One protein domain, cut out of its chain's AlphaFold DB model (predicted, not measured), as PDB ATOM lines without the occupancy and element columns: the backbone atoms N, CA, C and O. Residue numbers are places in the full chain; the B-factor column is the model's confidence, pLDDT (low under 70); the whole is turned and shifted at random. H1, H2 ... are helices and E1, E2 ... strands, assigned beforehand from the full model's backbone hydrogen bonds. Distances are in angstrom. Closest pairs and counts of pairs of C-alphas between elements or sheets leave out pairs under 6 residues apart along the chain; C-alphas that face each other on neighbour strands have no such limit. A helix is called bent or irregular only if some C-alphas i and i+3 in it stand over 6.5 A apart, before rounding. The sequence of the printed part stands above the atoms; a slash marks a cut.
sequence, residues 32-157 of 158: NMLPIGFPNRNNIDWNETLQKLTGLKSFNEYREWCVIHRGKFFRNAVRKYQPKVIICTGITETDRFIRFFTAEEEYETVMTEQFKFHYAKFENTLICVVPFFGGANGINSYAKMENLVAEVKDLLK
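This is residues 32 to 157 of the 158 residues of an uncharacterized protein of Aggregatibacter actinomycetemcomitans (UniProt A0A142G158). A small twisted sheet of four strands is sandwiched between H3 along one face and H4 along the other; the long helix H2 packs on H3 and reaches away from the sheet. At its far end the short H1 and much of the loop stretch before it form an arm beyond the sheet, along the longest axis. The printed part has 126 residues, with four named helices and four named strands in the order H1 H2 E1 H3 E2 E3 E4 H4. The sheet is mixed, in the order E1 E4 E3 E2, and the class is mixed, helices and strands. The whole is compact, with a radius of gyration of the C-alphas of 15.9 A and spans of 46 by 36 by 21 A.

The sheet holds E1, residues 85 to 89, E4, residues 125 to 130, E3, residues 116 to 122 and 20.3 A long, and E2, residues 108 to 111. C-alpha 85 is at (34.566, -8.099, 3.252). H3 is residues 91 to 102, and it is irregular: C-alphas 92 and 95 are 8.2 A apart. H4 is residues 142 to 155, 20.0 A long, ending with C-alpha 155 at (39.906, -1.260, -1.405). H2, residues 59 to 81, is 30.5 A long, with a kink of 31 degrees near residue 73; it is neither bent nor irregular, but only just: C-alphas 67 and 70 are 6.0 A apart. H1 is residues 48 to 54, from C-alpha 48 at (45.587, -31.941, 30.871).

E1 and E4 are parallel neighbours, with N 86 and O 126 at 2.8 A. E2, E3 and E4 form a meander, each strand the antiparallel neighbour of the one before, in two hairpins; N 127 and O 120 are 2.9 A apart, and N 110 and O 117 2.9 A. E1, H3 and E2 form a split strand-helix-strand unit, two strands running the same way with E4 and E3 between them, and its crossover is right-handed. H3 is over E4 at a height over the sheet of 8.5 A, along the strands. H4 is on the opposite face at a height of 9.1 A, along the strands; H3 and H4 are apart. H2 and H3 touch at a steep tilt of 51 degrees, the same way, the closest C-alphas being those of Gly 71 and Phe 100, 4.3 A. H1 and H2 are close but not clearly touching, with the C-alphas of Thr 54 and Tyr 62 closest at 7.7 A. In H1 and H4 every O i to N i+4 pair is within hydrogen-bond range; in H2 18 of 19 are, in H3 6 of 8.

The two C-alphas farthest apart are those of Glu 48 and Lys 157, 48.9 A. The printed part has no cut. The link from E4 to H4 is long, with 11 residues; the other links are tight. The mean pLDDT of the printed part is 95.0, and no printed residue is under 70.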
ATOM      1  N   ASN A  32      34.789 -16.105  16.597       92.44
ATOM      2  CA  ASN A  32      36.196 -16.237  16.947       92.44
ATOM      3  C   ASN A  32      36.902 -17.182  15.965       92.44
ATOM      4  O   ASN A  32      36.362 -18.233  15.605       92.44
ATOM      5  N   MET A  33      38.141 -16.840  15.593       93.94
ATOM      6  CA  MET A  33      39.023 -17.728  14.822       93.94
ATOM      7  C   MET A  33      39.205 -19.075  15.534       93.94
ATOM      8  O   MET A  33      39.076 -20.129  14.917       93.94
ATOM      9  N   LEU A  34      39.435 -19.030  16.850       93.69
ATOM     10  CA  LEU A  34      39.561 -20.206  17.707       93.69
ATOM     11  C   LEU A  34      38.182 -20.606  18.261       93.69
ATOM     12  O   LEU A  34      37.469 -19.733  18.762       93.69
ATOM     13  N   PRO A  35      37.786 -21.891  18.191       92.38
ATOM     14  CA  PRO A  35      36.503 -22.347  18.719       92.38
ATOM     15  C   PRO A  35      36.435 -22.339  20.251       92.38
ATOM     16  O   PRO A  35      35.358 -22.132  20.801       92.38
ATOM     17  N   ILE A  36      37.562 -22.535  20.941       91.25
ATOM     18  CA  ILE A  36      37.633 -22.441  22.402       91.25
ATOM     19  C   ILE A  36      37.959 -20.991  22.769       91.25
ATOM     20  O   ILE A  36      38.900 -20.393  22.240       91.25
ATOM     21  N   GLY A  37      37.146 -20.411  23.652       86.81
ATOM     22  CA  GLY A  37      37.344 -19.058  24.159       86.81
ATOM     23  C   GLY A  37      38.423 -19.022  25.238       86.81
ATOM     24  O   GLY A  37      38.348 -19.769  26.207       86.81
ATOM     25  N   PHE A  38      39.392 -18.119  25.090       86.56
ATOM     26  CA  PHE A  38      40.452 -17.903  26.075       86.56
ATOM     27  C   PHE A  38      40.447 -16.443  26.544       86.56
ATOM     28  O   PHE A  38      40.853 -15.571  25.768       86.56
ATOM     29  N   PRO A  39      39.989 -16.159  27.778       76.75
ATOM     30  CA  PRO A  39      39.862 -14.792  28.288       76.75
ATOM     31  C   PRO A  39      41.200 -14.053  28.415       76.75
ATOM     32  O   PRO A  39      41.259 -12.855  28.162       76.75
ATOM     33  N   ASN A  40      42.279 -14.763  28.766       80.25
ATOM     34  CA  ASN A  40      43.622 -14.198  28.878       80.25
ATOM     35  C   ASN A  40      44.616 -14.986  28.018       80.25
ATOM     36  O   ASN A  40      45.104 -16.039  28.417       80.25
ATOM     37  N   ARG A  41      44.941 -14.454  26.836       78.69
ATOM     38  CA  ARG A  41      45.881 -15.100  25.905       78.69
ATOM     39  C   ARG A  41      47.350 -15.000  26.310       78.69
ATOM     40  O   ARG A  41      48.150 -15.760  25.777       78.69
ATOM     41  N   ASN A  42      47.693 -14.117  27.246       79.25
ATOM     42  CA  ASN A  42      49.064 -13.973  27.738       79.25
ATOM     43  C   ASN A  42      49.406 -15.015  28.808       79.25
ATOM     44  O   ASN A  42      50.576 -15.206  29.118       79.25
ATOM     45  N   ASN A  43      48.397 -15.676  29.374       84.88
ATOM     46  CA  ASN A  43      48.579 -16.704  30.385       84.88
ATOM     47  C   ASN A  43      47.570 -17.837  30.166       84.88
ATOM     48  O   ASN A  43      46.535 -17.909  30.829       84.88
ATOM     49  N   ILE A  44      47.849 -18.673  29.166       88.56
ATOM     50  CA  ILE A  44      47.021 -19.834  28.844       88.56
ATOM     51  C   ILE A  44      47.500 -21.030  29.656       88.56
ATOM     52  O   ILE A  44      48.581 -21.559  29.403       88.56
ATOM     53  N   ASP A  45      46.654 -21.491  30.571       90.06
ATOM     54  CA  ASP A  45      46.821 -22.789  31.217       90.06
ATOM     55  C   ASP A  45      46.385 -23.905  30.254       90.06
ATOM     56  O   ASP A  45      45.210 -24.277  30.181       90.06
ATOM     57  N   TRP A  46      47.328 -24.407  29.449       94.12
ATOM     58  CA  TRP A  46      47.099 -25.548  28.554       94.12
ATOM     59  C   TRP A  46      47.119 -26.872  29.332       94.12
ATOM     60  O   TRP A  46      48.012 -27.710  29.172       94.12
ATOM     61  N   ASN A  47      46.135 -27.035  30.213       93.19
ATOM     62  CA  ASN A  47      46.050 -28.145  31.156       93.19
ATOM     63  C   ASN A  47      45.747 -29.505  30.504       93.19
ATOM     64  O   ASN A  47      45.406 -29.617  29.323       93.19
ATOM     65  N   GLU A  48      45.835 -30.565  31.312       95.50
ATOM     66  CA  GLU A  48      45.587 -31.941  30.871       95.50
ATOM     67  C   GLU A  48      44.210 -32.144  30.233       95.50
ATOM     68  O   GLU A  48      44.074 -32.964  29.327       95.50
ATOM     69  N   THR A  49      43.184 -31.423  30.689       94.25
ATOM     70  CA  THR A  49      41.832 -31.535  30.132       94.25
ATOM     71  C   THR A  49      41.817 -31.073  28.680       94.25
ATOM     72  O   THR A  49      41.309 -31.785  27.817       94.25
ATOM     73  N   LEU A  50      42.427 -29.922  28.379       94.69
ATOM     74  CA  LEU A  50      42.536 -29.418  27.008       94.69
ATOM     75  C   LEU A  50      43.389 -30.338  26.131       94.69
ATOM     76  O   LEU A  50      43.014 -30.605  24.988       94.69
ATOM     77  N   GLN A  51      44.482 -30.880  26.668       96.38
ATOM     78  CA  GLN A  51      45.317 -31.847  25.954       96.38
ATOM     79  C   GLN A  51      44.544 -33.130  25.623       96.38
ATOM     80  O   GLN A  51      44.577 -33.584  24.483       96.38
ATOM     81  N   LYS A  52      43.786 -33.684  26.579       96.06
ATOM     82  CA  LYS A  52      42.957 -34.886  26.380       96.06
ATOM     83  C   LYS A  52      41.821 -34.644  25.382       96.06
ATOM     84  O   LYS A  52      41.580 -35.490  24.529       96.06
ATOM     85  N   LEU A  53      41.145 -33.496  25.466       94.31
ATOM     86  CA  LEU A  53      40.023 -33.153  24.583       94.31
ATOM     87  C   LEU A  53      40.455 -32.888  23.139       94.31
ATOM     88  O   LEU A  53      39.728 -33.227  22.210       94.31
ATOM     89  N   THR A  54      41.603 -32.237  22.949       94.69
ATOM     90  CA  THR A  54      42.066 -31.821  21.614       94.69
ATOM     91  C   THR A  54      43.061 -32.793  20.987       94.69
ATOM     92  O   THR A  54      43.216 -32.789  19.770       94.69
ATOM     93  N   GLY A  55      43.753 -33.599  21.797       96.38
ATOM     94  CA  GLY A  55      44.900 -34.403  21.374       96.38
ATOM     95  C   GLY A  55      46.171 -33.588  21.098       96.38
ATOM     96  O   GLY A  55      47.132 -34.138  20.567       96.38
ATOM     97  N   LEU A  56      46.190 -32.288  21.423       97.00
ATOM     98  CA  LEU A  56      47.276 -31.359  21.090       97.00
ATOM     99  C   LEU A  56      48.074 -30.988  22.337       97.00
ATOM    100  O   LEU A  56      47.511 -30.725  23.403       97.00
ATOM    101  N   LYS A  57      49.402 -30.945  22.209       95.31
ATOM    102  CA  LYS A  57      50.309 -30.842  23.362       95.31
ATOM    103  C   LYS A  57      50.474 -29.414  23.863       95.31
ATOM    104  O   LYS A  57      50.882 -29.208  25.001       95.31
ATOM    105  N   SER A  58      50.161 -28.425  23.029       95.12
ATOM    106  CA  SER A  58      50.310 -27.015  23.378       95.12
ATOM    107  C   SER A  58      49.219 -26.135  22.776       95.12
ATOM    108  O   SER A  58      48.602 -26.457  21.758       95.12
ATOM    109  N   PHE A  59      49.040 -24.952  23.367       94.25
ATOM    110  CA  PHE A  59      48.157 -23.927  22.817       94.25
ATOM    111  C   PHE A  59      48.592 -23.468  21.417       94.25
ATOM    112  O   PHE A  59      47.745 -23.170  20.575       94.25
ATOM    113  N   ASN A  60      49.901 -23.425  21.137       93.94
ATOM    114  CA  ASN A  60      50.390 -23.057  19.809       93.94
ATOM    115  C   ASN A  60      50.041 -24.126  18.764       93.94
ATOM    116  O   ASN A  60      49.527 -23.777  17.705       93.94
ATOM    117  N   GLU A  61      50.221 -25.413  19.084       96.50
ATOM    118  CA  GLU A  61      49.767 -26.516  18.218       96.50
ATOM    119  C   GLU A  61      48.267 -26.417  17.926       96.50
ATOM    120  O   GLU A  61      47.846 -26.535  16.777       96.50
ATOM    121  N   TYR A  62      47.457 -26.114  18.942       96.44
ATOM    122  CA  TYR A  62      46.026 -25.874  18.776       96.44
ATOM    123  C   TYR A  62      45.694 -24.712  17.837       96.44
ATOM    124  O   TYR A  62      44.796 -24.823  16.996       96.44
ATOM    125  N   ARG A  63      46.418 -23.597  17.949       95.06
ATOM    126  CA  ARG A  63      46.223 -22.440  17.068       95.06
ATOM    127  C   ARG A  63      46.563 -22.773  15.625       95.06
ATOM    128  O   ARG A  63      45.755 -22.480  14.748       95.06
ATOM    129  N   GLU A  64      47.703 -23.412  15.387       97.00
ATOM    130  CA  GLU A  64      48.109 -23.817  14.039       97.00
ATOM    131  C   GLU A  64      47.146 -24.852  13.450       97.00
ATOM    132  O   GLU A  64      46.723 -24.719  12.300       97.00
ATOM    133  N   TRP A  65      46.687 -25.813  14.256       97.62
ATOM    134  CA  TRP A  65      45.653 -26.759  13.842       97.62
ATOM    135  C   TRP A  65      44.370 -26.035  13.409       97.62
ATOM    136  O   TRP A  65      43.790 -26.353  12.368       97.62
ATOM    137  N   CYS A  66      43.942 -25.006  14.149       97.38
ATOM    138  CA  CYS A  66      42.789 -24.190  13.764       97.38
ATOM    139  C   CYS A  66      43.027 -23.436  12.446       97.38
ATOM    140  O   CYS A  66      42.143 -23.438  11.590       97.38
ATOM    141  N   VAL A  67      44.199 -22.826  12.249       98.06
ATOM    142  CA  VAL A  67      44.553 -22.136  10.993       98.06
ATOM    143  C   VAL A  67      44.463 -23.082   9.793       98.06
ATOM    144  O   VAL A  67      43.892 -22.727   8.760       98.06
ATOM    145  N   ILE A  68      44.937 -24.317   9.946       97.38
ATOM    146  CA  ILE A  68      44.950 -25.311   8.871       97.38
ATOM    147  C   ILE A  68      43.547 -25.885   8.628       97.38
ATOM    148  O   ILE A  68      42.997 -25.770   7.529       97.38
ATOM    149  N   HIS A  69      42.947 -26.502   9.647       97.50
ATOM    150  CA  HIS A  69      41.758 -27.342   9.483       97.50
ATOM    151  C   HIS A  69      40.459 -26.544   9.553       97.50
ATOM    152  O   HIS A  69      39.602 -26.662   8.675       97.50
ATOM    153  N   ARG A  70      40.317 -25.686  10.569       97.38
ATOM    154  CA  ARG A  70      39.155 -24.793  10.676       97.38
ATOM    155  C   ARG A  70      39.220 -23.695   9.617       97.38
ATOM    156  O   ARG A  70      38.191 -23.395   9.017       97.38
ATOM    157  N   GLY A  71      40.408 -23.174   9.313       98.06
ATOM    158  CA  GLY A  71      40.610 -22.260   8.189       98.06
ATOM    159  C   GLY A  71      40.134 -22.868   6.869       98.06
ATOM    160  O   GLY A  71      39.362 -22.233   6.160       98.06
ATOM    161  N   LYS A  72      40.454 -24.141   6.572       98.44
ATOM    162  CA  LYS A  72      39.940 -24.834   5.371       98.44
ATOM    163  C   LYS A  72      38.410 -24.819   5.288       98.44
ATOM    164  O   LYS A  72      37.865 -24.561   4.216       98.44
ATOM    165  N   PHE A  73      37.717 -25.067   6.401       97.81
ATOM    166  CA  PHE A  73      36.255 -24.972   6.452       97.81
ATOM    167  C   PHE A  73      35.767 -23.559   6.100       97.81
ATOM    168  O   PHE A  73      34.886 -23.409   5.253       97.81
ATOM    169  N   PHE A  74      36.364 -22.517   6.688       97.31
ATOM    170  CA  PHE A  74      35.947 -21.140   6.418       97.31
ATOM    171  C   PHE A  74      36.322 -20.655   5.025       97.31
ATOM    172  O   PHE A  74      35.521 -19.960   4.419       97.31
ATOM    173  N   ARG A  75      37.447 -21.084   4.453       98.19
ATOM    174  CA  ARG A  75      37.771 -20.814   3.046       98.19
ATOM    175  C   ARG A  75      36.716 -21.379   2.100       98.19
ATOM    176  O   ARG A  75      36.301 -20.701   1.167       98.19
ATOM    177  N   ASN A  76      36.211 -22.582   2.375       98.06
ATOM    178  CA  ASN A  76      35.090 -23.143   1.614       98.06
ATOM    179  C   ASN A  76      33.799 -22.333   1.806       98.06
ATOM    180  O   ASN A  76      33.057 -22.135   0.847       98.06
ATOM    181  N   ALA A  77      33.539 -21.834   3.018       95.31
ATOM    182  CA  ALA A  77      32.408 -20.943   3.266       95.31
ATOM    183  C   ALA A  77      32.554 -19.610   2.507       95.31
ATOM    184  O   ALA A  77      31.596 -19.170   1.880       95.31
ATOM    185  N   VAL A  78      33.747 -19.008   2.491       96.50
ATOM    186  CA  VAL A  78      34.034 -17.783   1.729       96.50
ATOM    187  C   VAL A  78      33.815 -18.009   0.236       96.50
ATOM    188  O   VAL A  78      33.095 -17.236  -0.382       96.50
ATOM    189  N   ARG A  79      34.305 -19.118  -0.329       97.44
ATOM    190  CA  ARG A  79      34.033 -19.482  -1.732       97.44
ATOM    191  C   ARG A  79      32.544 -19.625  -2.036       97.44
ATOM    192  O   ARG A  79      32.085 -19.176  -3.081       97.44
ATOM    193  N   LYS A  80      31.794 -20.263  -1.132       95.62
ATOM    194  CA  LYS A  80      30.361 -20.528  -1.313       95.62
ATOM    195  C   LYS A  80      29.514 -19.258  -1.231       95.62
ATOM    196  O   LYS A  80      28.587 -19.106  -2.018       95.62
ATOM    197  N   TYR A  81      29.789 -18.398  -0.254       92.31
ATOM    198  CA  TYR A  81      28.924 -17.262   0.078       92.31
ATOM    199  C   TYR A  81      29.456 -15.912  -0.413       92.31
ATOM    200  O   TYR A  81      28.702 -14.945  -0.405       92.31
ATOM    201  N   GLN A  82      30.726 -15.843  -0.822       93.75
ATOM    202  CA  GLN A  82      31.409 -14.659  -1.357       93.75
ATOM    203  C   GLN A  82      31.071 -13.362  -0.598       93.75
ATOM    204  O   GLN A  82      30.553 -12.410  -1.190       93.75
ATOM    205  N   PRO A  83      31.321 -13.297   0.726       93.56
ATOM    206  CA  PRO A  83      31.145 -12.048   1.452       93.56
ATOM    207  C   PRO A  83      32.032 -10.969   0.825       93.56
ATOM    208  O   PRO A  83      33.163 -11.240   0.439       93.56
ATOM    209  N   LYS A  84      31.548  -9.728   0.748       95.19
ATOM    210  CA  LYS A  84      32.351  -8.630   0.178       95.19
ATOM    211  C   LYS A  84      33.615  -8.372   0.997       95.19
ATOM    212  O   LYS A  84      34.682  -8.138   0.444       95.19
ATOM    213  N   VAL A  85      33.486  -8.426   2.322       97.00
ATOM    214  CA  VAL A  85      34.566  -8.099   3.252       97.00
ATOM    215  C   VAL A  85      34.509  -8.965   4.507       97.00
ATOM    216  O   VAL A  85      33.430  -9.276   5.013       97.00
ATOM    217  N   ILE A  86      35.680  -9.319   5.031       97.62
ATOM    218  CA  ILE A  86      35.876  -9.917   6.352       97.62
ATOM    219  C   ILE A  86      36.836  -9.027   7.136       97.62
ATOM    220  O   ILE A  86      37.974  -8.812   6.722       97.62
ATOM    221  N   ILE A  87      36.385  -8.536   8.290       97.75
ATOM    222  CA  ILE A  87      37.199  -7.721   9.198       97.75
ATOM    223  C   ILE A  87      37.670  -8.579  10.375       97.75
ATOM    224  O   ILE A  87      36.874  -9.034  11.198       97.75
ATOM    225  N   CYS A  88      38.979  -8.775  10.469       97.62
ATOM    226  CA  CYS A  88      39.658  -9.475  11.549       97.62
ATOM    227  C   CYS A  88      40.219  -8.456  12.546       97.62
ATOM    228  O   CYS A  88      41.068  -7.644  12.194       97.62
ATOM    229  N   THR A  89      39.779  -8.491  13.804       94.81
ATOM    230  CA  THR A  89      40.236  -7.538  14.828       94.81
ATOM    231  C   THR A  89      41.352  -8.142  15.682       94.81
ATOM    232  O   THR A  89      41.094  -9.043  16.484       94.81
ATOM    233  N   GLY A  90      42.573  -7.623  15.555       92.81
ATOM    234  CA  GLY A  90      43.739  -8.066  16.324       92.81
ATOM    235  C   GLY A  90      44.996  -8.153  15.466       92.81
ATOM    236  O   GLY A  90      45.371  -9.233  15.025       92.81
ATOM    237  N   ILE A  91      45.671  -7.020  15.271       93.94
ATOM    238  CA  ILE A  91      46.829  -6.896  14.370       93.94
ATOM    239  C   ILE A  91      48.043  -7.760  14.758       93.94
ATOM    240  O   ILE A  91      48.906  -8.038  13.939       93.94
ATOM    241  N   THR A  92      48.121  -8.230  16.003       93.06
ATOM    242  CA  THR A  92      49.171  -9.168  16.437       93.06
ATOM    243  C   THR A  92      48.969 -10.584  15.886       93.06
ATOM    244  O   THR A  92      49.833 -11.437  16.045       93.06
ATOM    245  N   GLU A  93      47.811 -10.861  15.285       94.38
ATOM    246  CA  GLU A  93      47.428 -12.156  14.720       94.38
ATOM    247  C   GLU A  93      47.403 -12.142  13.185       94.38
ATOM    248  O   GLU A  93      46.872 -13.083  12.598       94.38
ATOM    249  N   THR A  94      47.942 -11.101  12.536       97.56
ATOM    250  CA  THR A  94      47.878 -10.906  11.075       97.56
ATOM    251  C   THR A  94      48.224 -12.165  10.303       97.56
ATOM    252  O   THR A  94      47.353 -12.684   9.610       97.56
ATOM    253  N   ASP A  95      49.413 -12.729  10.507       97.81
ATOM    254  CA  ASP A  95      49.858 -13.899   9.743       97.81
ATOM    255  C   ASP A  95      48.896 -15.089   9.895       97.81
ATOM    256  O   ASP A  95      48.630 -15.822   8.943       97.81
ATOM    257  N   ARG A  96      48.300 -15.270  11.082       97.75
ATOM    258  CA  ARG A  96      47.322 -16.343  11.312       97.75
ATOM    259  C   ARG A  96      45.982 -16.046  10.668       97.75
ATOM    260  O   ARG A  96      45.384 -16.968  10.126       97.75
ATOM    261  N   PHE A  97      45.504 -14.806  10.712       98.25
ATOM    262  CA  PHE A  97      44.260 -14.426  10.048       98.25
ATOM    263  C   PHE A  97      44.366 -14.540   8.528       98.25
ATOM    264  O   PHE A  97      43.452 -15.093   7.913       98.25
ATOM    265  N   ILE A  98      45.478 -14.086   7.944       98.50
ATOM    266  CA  ILE A  98      45.740 -14.217   6.509       98.50
ATOM    267  C   ILE A  98      45.762 -15.704   6.140       98.50
ATOM    268  O   ILE A  98      44.862 -16.154   5.435       98.50
ATOM    269  N   ARG A  99      46.623 -16.522   6.763       98.50
ATOM    270  CA  ARG A  99      46.664 -17.977   6.509       98.50
ATOM    271  C   ARG A  99      45.317 -18.676   6.743       98.50
ATOM    272  O   ARG A  99      44.960 -19.605   6.016       98.50
ATOM    273  N   PHE A 100      44.535 -18.243   7.733       98.56
ATOM    274  CA  PHE A 100      43.219 -18.815   8.025       98.56
ATOM    275  C   PHE A 100      42.244 -18.609   6.860       98.56
ATOM    276  O   PHE A 100      41.586 -19.570   6.447       98.56
ATOM    277  N   PHE A 101      42.170 -17.395   6.305       98.19
ATOM    278  CA  PHE A 101      41.209 -17.039   5.259       98.19
ATOM    279  C   PHE A 101      41.730 -17.181   3.828       98.19
ATOM    280  O   PHE A 101      40.905 -17.312   2.932       98.19
ATOM    281  N   THR A 102      43.042 -17.213   3.599       97.75
ATOM    282  CA  THR A 102      43.619 -17.253   2.243       97.75
ATOM    283  C   THR A 102      44.420 -18.525   1.960       97.75
ATOM    284  O   THR A 102      44.472 -18.951   0.816       97.75
ATOM    285  N   ALA A 103      44.937 -19.197   3.000       97.56
ATOM    286  CA  ALA A 103      45.991 -20.224   2.913       97.56
ATOM    287  C   ALA A 103      47.359 -19.709   2.434       97.56
ATOM    288  O   ALA A 103      48.273 -20.516   2.291       97.56
ATOM    289  N   GLU A 104      47.498 -18.396   2.275       96.75
ATOM    290  CA  GLU A 104      48.722 -17.713   1.867       96.75
ATOM    291  C   GLU A 104      49.335 -16.958   3.052       96.75
ATOM    292  O   GLU A 104      48.726 -16.842   4.120       96.75
ATOM    293  N   GLU A 105      50.538 -16.427   2.855       96.00
ATOM    294  CA  GLU A 105      51.259 -15.619   3.851       96.00
ATOM    295  C   GLU A 105      51.398 -14.151   3.431       96.00
ATOM    296  O   GLU A 105      51.793 -13.307   4.233       96.00
ATOM    297  N   GLU A 106      51.032 -13.833   2.190       97.56
ATOM    298  CA  GLU A 106      51.177 -12.503   1.614       97.56
ATOM    299  C   GLU A 106      50.003 -11.590   1.972       97.56
ATOM    300  O   GLU A 106      48.831 -11.980   1.951       97.56
ATOM    301  N   TYR A 107      50.334 -10.342   2.291       98.31
ATOM    302  CA  TYR A 107      49.379  -9.273   2.529       98.31
ATOM    303  C   TYR A 107      50.011  -7.917   2.227       98.31
ATOM    304  O   TYR A 107      51.219  -7.713   2.348       98.31
ATOM    305  N   GLU A 108      49.162  -6.959   1.892       98.38
ATOM    306  CA  GLU A 108      49.524  -5.561   1.740       98.38
ATOM    307  C   GLU A 108      49.257  -4.794   3.037       98.38
ATOM    308  O   GLU A 108      48.513  -5.239   3.915       98.38
ATOM    309  N   THR A 109      49.891  -3.632   3.187       98.38
ATOM    310  CA  THR A 109      49.743  -2.781   4.374       98.38
ATOM    311  C   THR A 109      49.200  -1.422   3.978       98.38
ATOM    312  O   THR A 109      49.776  -0.747   3.130       98.38
ATOM    313  N   VAL A 110      48.141  -0.994   4.660       97.94
ATOM    314  CA  VAL A 110      47.633   0.375   4.596       97.94
ATOM    315  C   VAL A 110      48.121   1.126   5.826       97.94
ATOM    316  O   VAL A 110      47.926   0.689   6.965       97.94
ATOM    317  N   MET A 111      48.772   2.259   5.582       96.75
ATOM    318  CA  MET A 111      49.256   3.178   6.606       96.75
ATOM    319  C   MET A 111      48.379   4.425   6.586       96.75
ATOM    320  O   MET A 111      48.316   5.114   5.572       96.75
ATOM    321  N   THR A 112      47.730   4.725   7.705       93.56
ATOM    322  CA  THR A 112      46.978   5.966   7.904       93.56
ATOM    323  C   THR A 112      47.733   6.844   8.897       93.56
ATOM    324  O   THR A 112      48.670   6.394   9.562       93.56
ATOM    325  N   GLU A 113      47.323   8.101   9.047       91.75
ATOM    326  CA  GLU A 113      47.904   8.984  10.066       91.75
ATOM    327  C   GLU A 113      47.694   8.455  11.498       91.75
ATOM    328  O   GLU A 113      48.440   8.798  12.412       91.75
ATOM    329  N   GLN A 114      46.666   7.625  11.712       91.75
ATOM    330  CA  GLN A 114      46.191   7.247  13.044       91.75
ATOM    331  C   GLN A 114      46.464   5.787  13.413       91.75
ATOM    332  O   GLN A 114      46.472   5.448  14.601       91.75
ATOM    333  N   PHE A 115      46.608   4.906  12.425       95.50
ATOM    334  CA  PHE A 115      46.855   3.480  12.618       95.50
ATOM    335  C   PHE A 115      47.351   2.836  11.319       95.50
ATOM    336  O   PHE A 115      47.438   3.463  10.270       95.50
ATOM    337  N   LYS A 116      47.662   1.546  11.389       96.88
ATOM    338  CA  LYS A 116      47.917   0.715  10.215       96.88
ATOM    339  C   LYS A 116      47.057  -0.531  10.261       96.88
ATOM    340  O   LYS A 116      46.664  -0.966  11.347       96.88
ATOM    341  N   PHE A 117      46.793  -1.111   9.104       98.25
ATOM    342  CA  PHE A 117      46.148  -2.410   8.993       98.25
ATOM    343  C   PHE A 117      46.673  -3.158   7.769       98.25
ATOM    344  O   PHE A 117      47.354  -2.582   6.922       98.25
ATOM    345  N   HIS A 118      46.378  -4.450   7.707       98.62
ATOM    346  CA  HIS A 118      46.825  -5.319   6.625       98.62
ATOM    347  C   HIS A 118      45.635  -5.844   5.847       98.62
ATOM    348  O   HIS A 118      44.557  -6.017   6.423       98.62
ATOM    349  N   TYR A 119      45.821  -6.129   4.564       98.62
ATOM    350  CA  TYR A 119      44.778  -6.752   3.771       98.62
ATOM    351  C   TYR A 119      45.320  -7.754   2.761       98.62
ATOM    352  O   TYR A 119      46.463  -7.677   2.325       98.62
ATOM    353  N   ALA A 120      44.463  -8.694   2.391       98.38
ATOM    354  CA  ALA A 120      44.670  -9.602   1.277       98.38
ATOM    355  C   ALA A 120      43.329  -9.833   0.576       98.38
ATOM    356  O   ALA A 120      42.258  -9.598   1.149       98.38
ATOM    357  N   LYS A 121      43.381 -10.324  -0.659       97.31
ATOM    358  CA  LYS A 121      42.198 -10.794  -1.380       97.31
ATOM    359  C   LYS A 121      42.185 -12.315  -1.394       97.31
ATOM    360  O   LYS A 121      43.219 -12.953  -1.568       97.31
ATOM    361  N   PHE A 122      41.005 -12.893  -1.214       97.69
ATOM    362  CA  PHE A 122      40.775 -14.314  -1.427       97.69
ATOM    363  C   PHE A 122      39.490 -14.481  -2.220       97.69
ATOM    364  O   PHE A 122      38.409 -14.151  -1.728       97.69
ATOM    365  N   GLU A 123      39.611 -14.970  -3.455       95.06
ATOM    366  CA  GLU A 123      38.519 -14.932  -4.432       95.06
ATOM    367  C   GLU A 123      38.011 -13.476  -4.593       95.06
ATOM    368  O   GLU A 123      38.809 -12.548  -4.715       95.06
ATOM    369  N   ASN A 124      36.695 -13.254  -4.527       95.75
ATOM    370  CA  ASN A 124      36.064 -11.928  -4.576       95.75
ATOM    371  C   ASN A 124      35.899 -11.269  -3.190       95.75
ATOM    372  O   ASN A 124      35.128 -10.321  -3.044       95.75
ATOM    373  N   THR A 125      36.562 -11.791  -2.154       97.75
ATOM    374  CA  THR A 125      36.424 -11.316  -0.773       97.75
ATOM    375  C   THR A 125      37.667 -10.551  -0.334       97.75
ATOM    376  O   THR A 125      38.783 -11.071  -0.376       97.75
ATOM    377  N   LEU A 126      37.462  -9.333   0.174       98.56
ATOM    378  CA  LEU A 126      38.501  -8.559   0.846       98.56
ATOM    379  C   LEU A 126      38.658  -9.025   2.300       98.56
ATOM    380  O   LEU A 126      37.694  -9.029   3.069       98.56
ATOM    381  N   ILE A 127      39.872  -9.387   2.702       98.44
ATOM    382  CA  ILE A 127      40.211  -9.737   4.083       98.44
ATOM    383  C   ILE A 127      41.029  -8.594   4.670       98.44
ATOM    384  O   ILE A 127      42.126  -8.339   4.188       98.44
ATOM    385  N   CYS A 128      40.544  -7.941   5.726       98.62
ATOM    386  CA  CYS A 128      41.294  -6.897   6.430       98.62
ATOM    387  C   CYS A 128      41.623  -7.339   7.857       98.62
ATOM    388  O   CYS A 128      40.724  -7.714   8.609       98.62
ATOM    389  N   VAL A 129      42.886  -7.230   8.267       98.56
ATOM    390  CA  VAL A 129      43.324  -7.400   9.656       98.56
ATOM    391  C   VAL A 129      43.625  -6.039  10.264       98.56
ATOM    392  O   VAL A 129      44.627  -5.404   9.941       98.56
ATOM    393  N   VAL A 130      42.755  -5.607  11.171       98.19
ATOM    394  CA  VAL A 130      42.740  -4.263  11.754       98.19
ATOM    395  C   VAL A 130      43.115  -4.295  13.240       98.19
ATOM    396  O   VAL A 130      43.015  -5.344  13.894       98.19
ATOM    397  N   PRO A 131      43.520  -3.156  13.832       97.06
ATOM    398  CA  PRO A 131      43.606  -3.028  15.282       97.06
ATOM    399  C   PRO A 131      42.277  -3.386  15.961       97.06
ATOM    400  O   PRO A 131      41.201  -3.264  15.377       97.06
ATOM    401  N   PHE A 132      42.340  -3.831  17.215       93.62
ATOM    402  CA  PHE A 132      41.132  -4.182  17.959       93.62
ATOM    403  C   PHE A 132      40.198  -2.970  18.105       93.62
ATOM    404  O   PHE A 132      40.660  -1.831  18.173       93.62
ATOM    405  N   PHE A 133      38.888  -3.198  18.157       92.69
ATOM    406  CA  PHE A 133      37.931  -2.120  18.405       92.69
ATOM    407  C   PHE A 133      37.931  -1.778  19.899       92.69
ATOM    408  O   PHE A 133      37.616  -2.624  20.736       92.69
ATOM    409  N   GLY A 134      38.315  -0.545  20.238       90.12
ATOM    410  CA  GLY A 134      38.577  -0.097  21.608       90.12
ATOM    411  C   GLY A 134      40.031  -0.280  22.072       90.12
ATOM    412  O   GLY A 134      40.927  -0.575  21.286       90.12
ATOM    413  N   GLY A 135      40.277  -0.078  23.371       87.75
ATOM    414  CA  GLY A 135      41.620  -0.116  23.969       87.75
ATOM    415  C   GLY A 135      42.488   1.104  23.625       87.75
ATOM    416  O   GLY A 135      42.124   1.927  22.791       87.75
ATOM    417  N   ALA A 136      43.645   1.250  24.277       88.06
ATOM    418  CA  ALA A 136      44.512   2.422  24.085       88.06
ATOM    419  C   ALA A 136      45.101   2.506  22.661       88.06
ATOM    420  O   ALA A 136      45.137   3.580  22.065       88.06
ATOM    421  N   ASN A 137      45.481   1.356  22.093       87.69
ATOM    422  CA  ASN A 137      46.170   1.257  20.800       87.69
ATOM    423  C   ASN A 137      45.264   0.781  19.648       87.69
ATOM    424  O   ASN A 137      45.759   0.425  18.582       87.69
ATOM    425  N   GLY A 138      43.948   0.704  19.862       94.00
ATOM    426  CA  GLY A 138      43.004   0.206  18.864       94.00
ATOM    427  C   GLY A 138      42.256   1.298  18.100       94.00
ATOM    428  O   GLY A 138      42.606   2.486  18.128       94.00
ATOM    429  N   ILE A 139      41.181   0.878  17.436       96.25
ATOM    430  CA  ILE A 139      40.171   1.756  16.836       96.25
ATOM    431  C   ILE A 139      39.248   2.219  17.966       96.25
ATOM    432  O   ILE A 139      38.257   1.569  18.292       96.25
ATOM    433  N   ASN A 140      39.648   3.292  18.642       94.44
ATOM    434  CA  ASN A 140      39.050   3.762  19.895       94.44
ATOM    435  C   ASN A 140      38.370   5.134  19.793       94.44
ATOM    436  O   ASN A 140      38.000   5.713  20.811       94.44
ATOM    437  N   SER A 141      38.183   5.642  18.577       92.06
ATOM    438  CA  SER A 141      37.460   6.881  18.297       92.06
ATOM    439  C   SER A 141      36.598   6.725  17.046       92.06
ATOM    440  O   SER A 141      36.880   5.884  16.188       92.06
ATOM    441  N   TYR A 142      35.562   7.561  16.927       90.00
ATOM    442  CA  TYR A 142      34.738   7.622  15.717       90.00
ATOM    443  C   TYR A 142      35.564   7.992  14.487       90.00
ATOM    444  O   TYR A 142      35.466   7.303  13.483       90.00
ATOM    445  N   ALA A 143      36.454   8.981  14.600       92.62
ATOM    446  CA  ALA A 143      37.330   9.385  13.502       92.62
ATOM    447  C   ALA A 143      38.169   8.214  12.954       92.62
ATOM    448  O   ALA A 143      38.247   8.023  11.743       92.62
ATOM    449  N   LYS A 144      38.732   7.368  13.834       95.44
ATOM    450  CA  LYS A 144      39.456   6.161  13.404       95.44
ATOM    451  C   LYS A 144      38.538   5.157  12.706       95.44
ATOM    452  O   LYS A 144      38.960   4.509  11.755       95.44
ATOM    453  N   MET A 145      37.302   5.003  13.184       95.38
ATOM    454  CA  MET A 145      36.318   4.109  12.569       95.38
ATOM    455  C   MET A 145      35.889   4.610  11.184       95.38
ATOM    456  O   MET A 145      35.831   3.820  10.248       95.38
ATOM    457  N   GLU A 146      35.627   5.909  11.030       95.19
ATOM    458  CA  GLU A 146      35.281   6.524   9.744       95.19
ATOM    459  C   GLU A 146      36.424   6.401   8.740       95.19
ATOM    460  O   GLU A 146      36.191   5.988   7.604       95.19
ATOM    461  N   ASN A 147      37.659   6.675   9.176       96.38
ATOM    462  CA  ASN A 147      38.845   6.476   8.354       96.38
ATOM    463  C   ASN A 147      38.980   5.003   7.926       96.38
ATOM    464  O   ASN A 147      39.092   4.734   6.736       96.38
ATOM    465  N   LEU A 148      38.833   4.039   8.848       97.44
ATOM    466  CA  LEU A 148      38.851   2.613   8.498       97.44
ATOM    467  C   LEU A 148      37.779   2.254   7.456       97.44
ATOM    468  O   LEU A 148      38.053   1.519   6.512       97.44
ATOM    469  N   VAL A 149      36.552   2.754   7.620       96.44
ATOM    470  CA  VAL A 149      35.456   2.489   6.677       96.44
ATOM    471  C   VAL A 149      35.745   3.089   5.301       96.44
ATOM    472  O   VAL A 149      35.421   2.448   4.299       96.44
ATOM    473  N   ALA A 150      36.327   4.288   5.235       97.12
ATOM    474  CA  ALA A 150      36.714   4.922   3.977       97.12
ATOM    475  C   ALA A 150      37.763   4.082   3.232       97.12
ATOM    476  O   ALA A 150      37.506   3.673   2.101       97.12
ATOM    477  N   GLU A 151      38.855   3.711   3.907       97.88
ATOM    478  CA  GLU A 151      39.924   2.884   3.329       97.88
ATOM    479  C   GLU A 151      39.393   1.529   2.833       97.88
ATOM    480  O   GLU A 151      39.651   1.111   1.706       97.88
ATOM    481  N   VAL A 152      38.575   0.842   3.641       98.06
ATOM    482  CA  VAL A 152      37.976  -0.445   3.248       98.06
ATOM    483  C   VAL A 152      37.057  -0.292   2.032       98.06
ATOM    484  O   VAL A 152      37.047  -1.157   1.158       98.06
ATOM    485  N   LYS A 153      36.276   0.791   1.948       97.69
ATOM    486  CA  LYS A 153      35.418   1.056   0.783       97.69
ATOM    487  C   LYS A 153      36.225   1.314  -0.479       97.69
ATOM    488  O   LYS A 153      35.763   0.926  -1.548       97.69
ATOM    489  N   ASP A 154      37.373   1.964  -0.368       97.44
ATOM    490  CA  ASP A 154      38.240   2.215  -1.513       97.44
ATOM    491  C   ASP A 154      38.904   0.923  -1.994       97.44
ATOM    492  O   ASP A 154      38.837   0.625  -3.184       97.44
ATOM    493  N   LEU A 155      39.379   0.073  -1.076       97.69
ATOM    494  CA  LEU A 155      39.906  -1.260  -1.405       97.69
ATOM    495  C   LEU A 155      38.879  -2.188  -2.073       97.69
ATOM    496  O   LEU A 155      39.259  -3.068  -2.841       97.69
ATOM    497  N   LEU A 156      37.586  -2.014  -1.786       96.44
ATOM    498  CA  LEU A 156      36.506  -2.785  -2.415       96.44
ATOM    499  C   LEU A 156      36.192  -2.353  -3.856       96.44
ATOM    500  O   LEU A 156      35.445  -3.055  -4.537       96.44
ATOM    501  N   LYS A 157      36.687  -1.194  -4.306       92.31
ATOM    502  CA  LYS A 157      36.506  -0.712  -5.689       92.31
ATOM    503  C   LYS A 157      37.592  -1.234  -6.631       92.31
ATOM    504  O   LYS A 157      37.380  -1.215  -7.843       92.31
TER     505      LYS A 157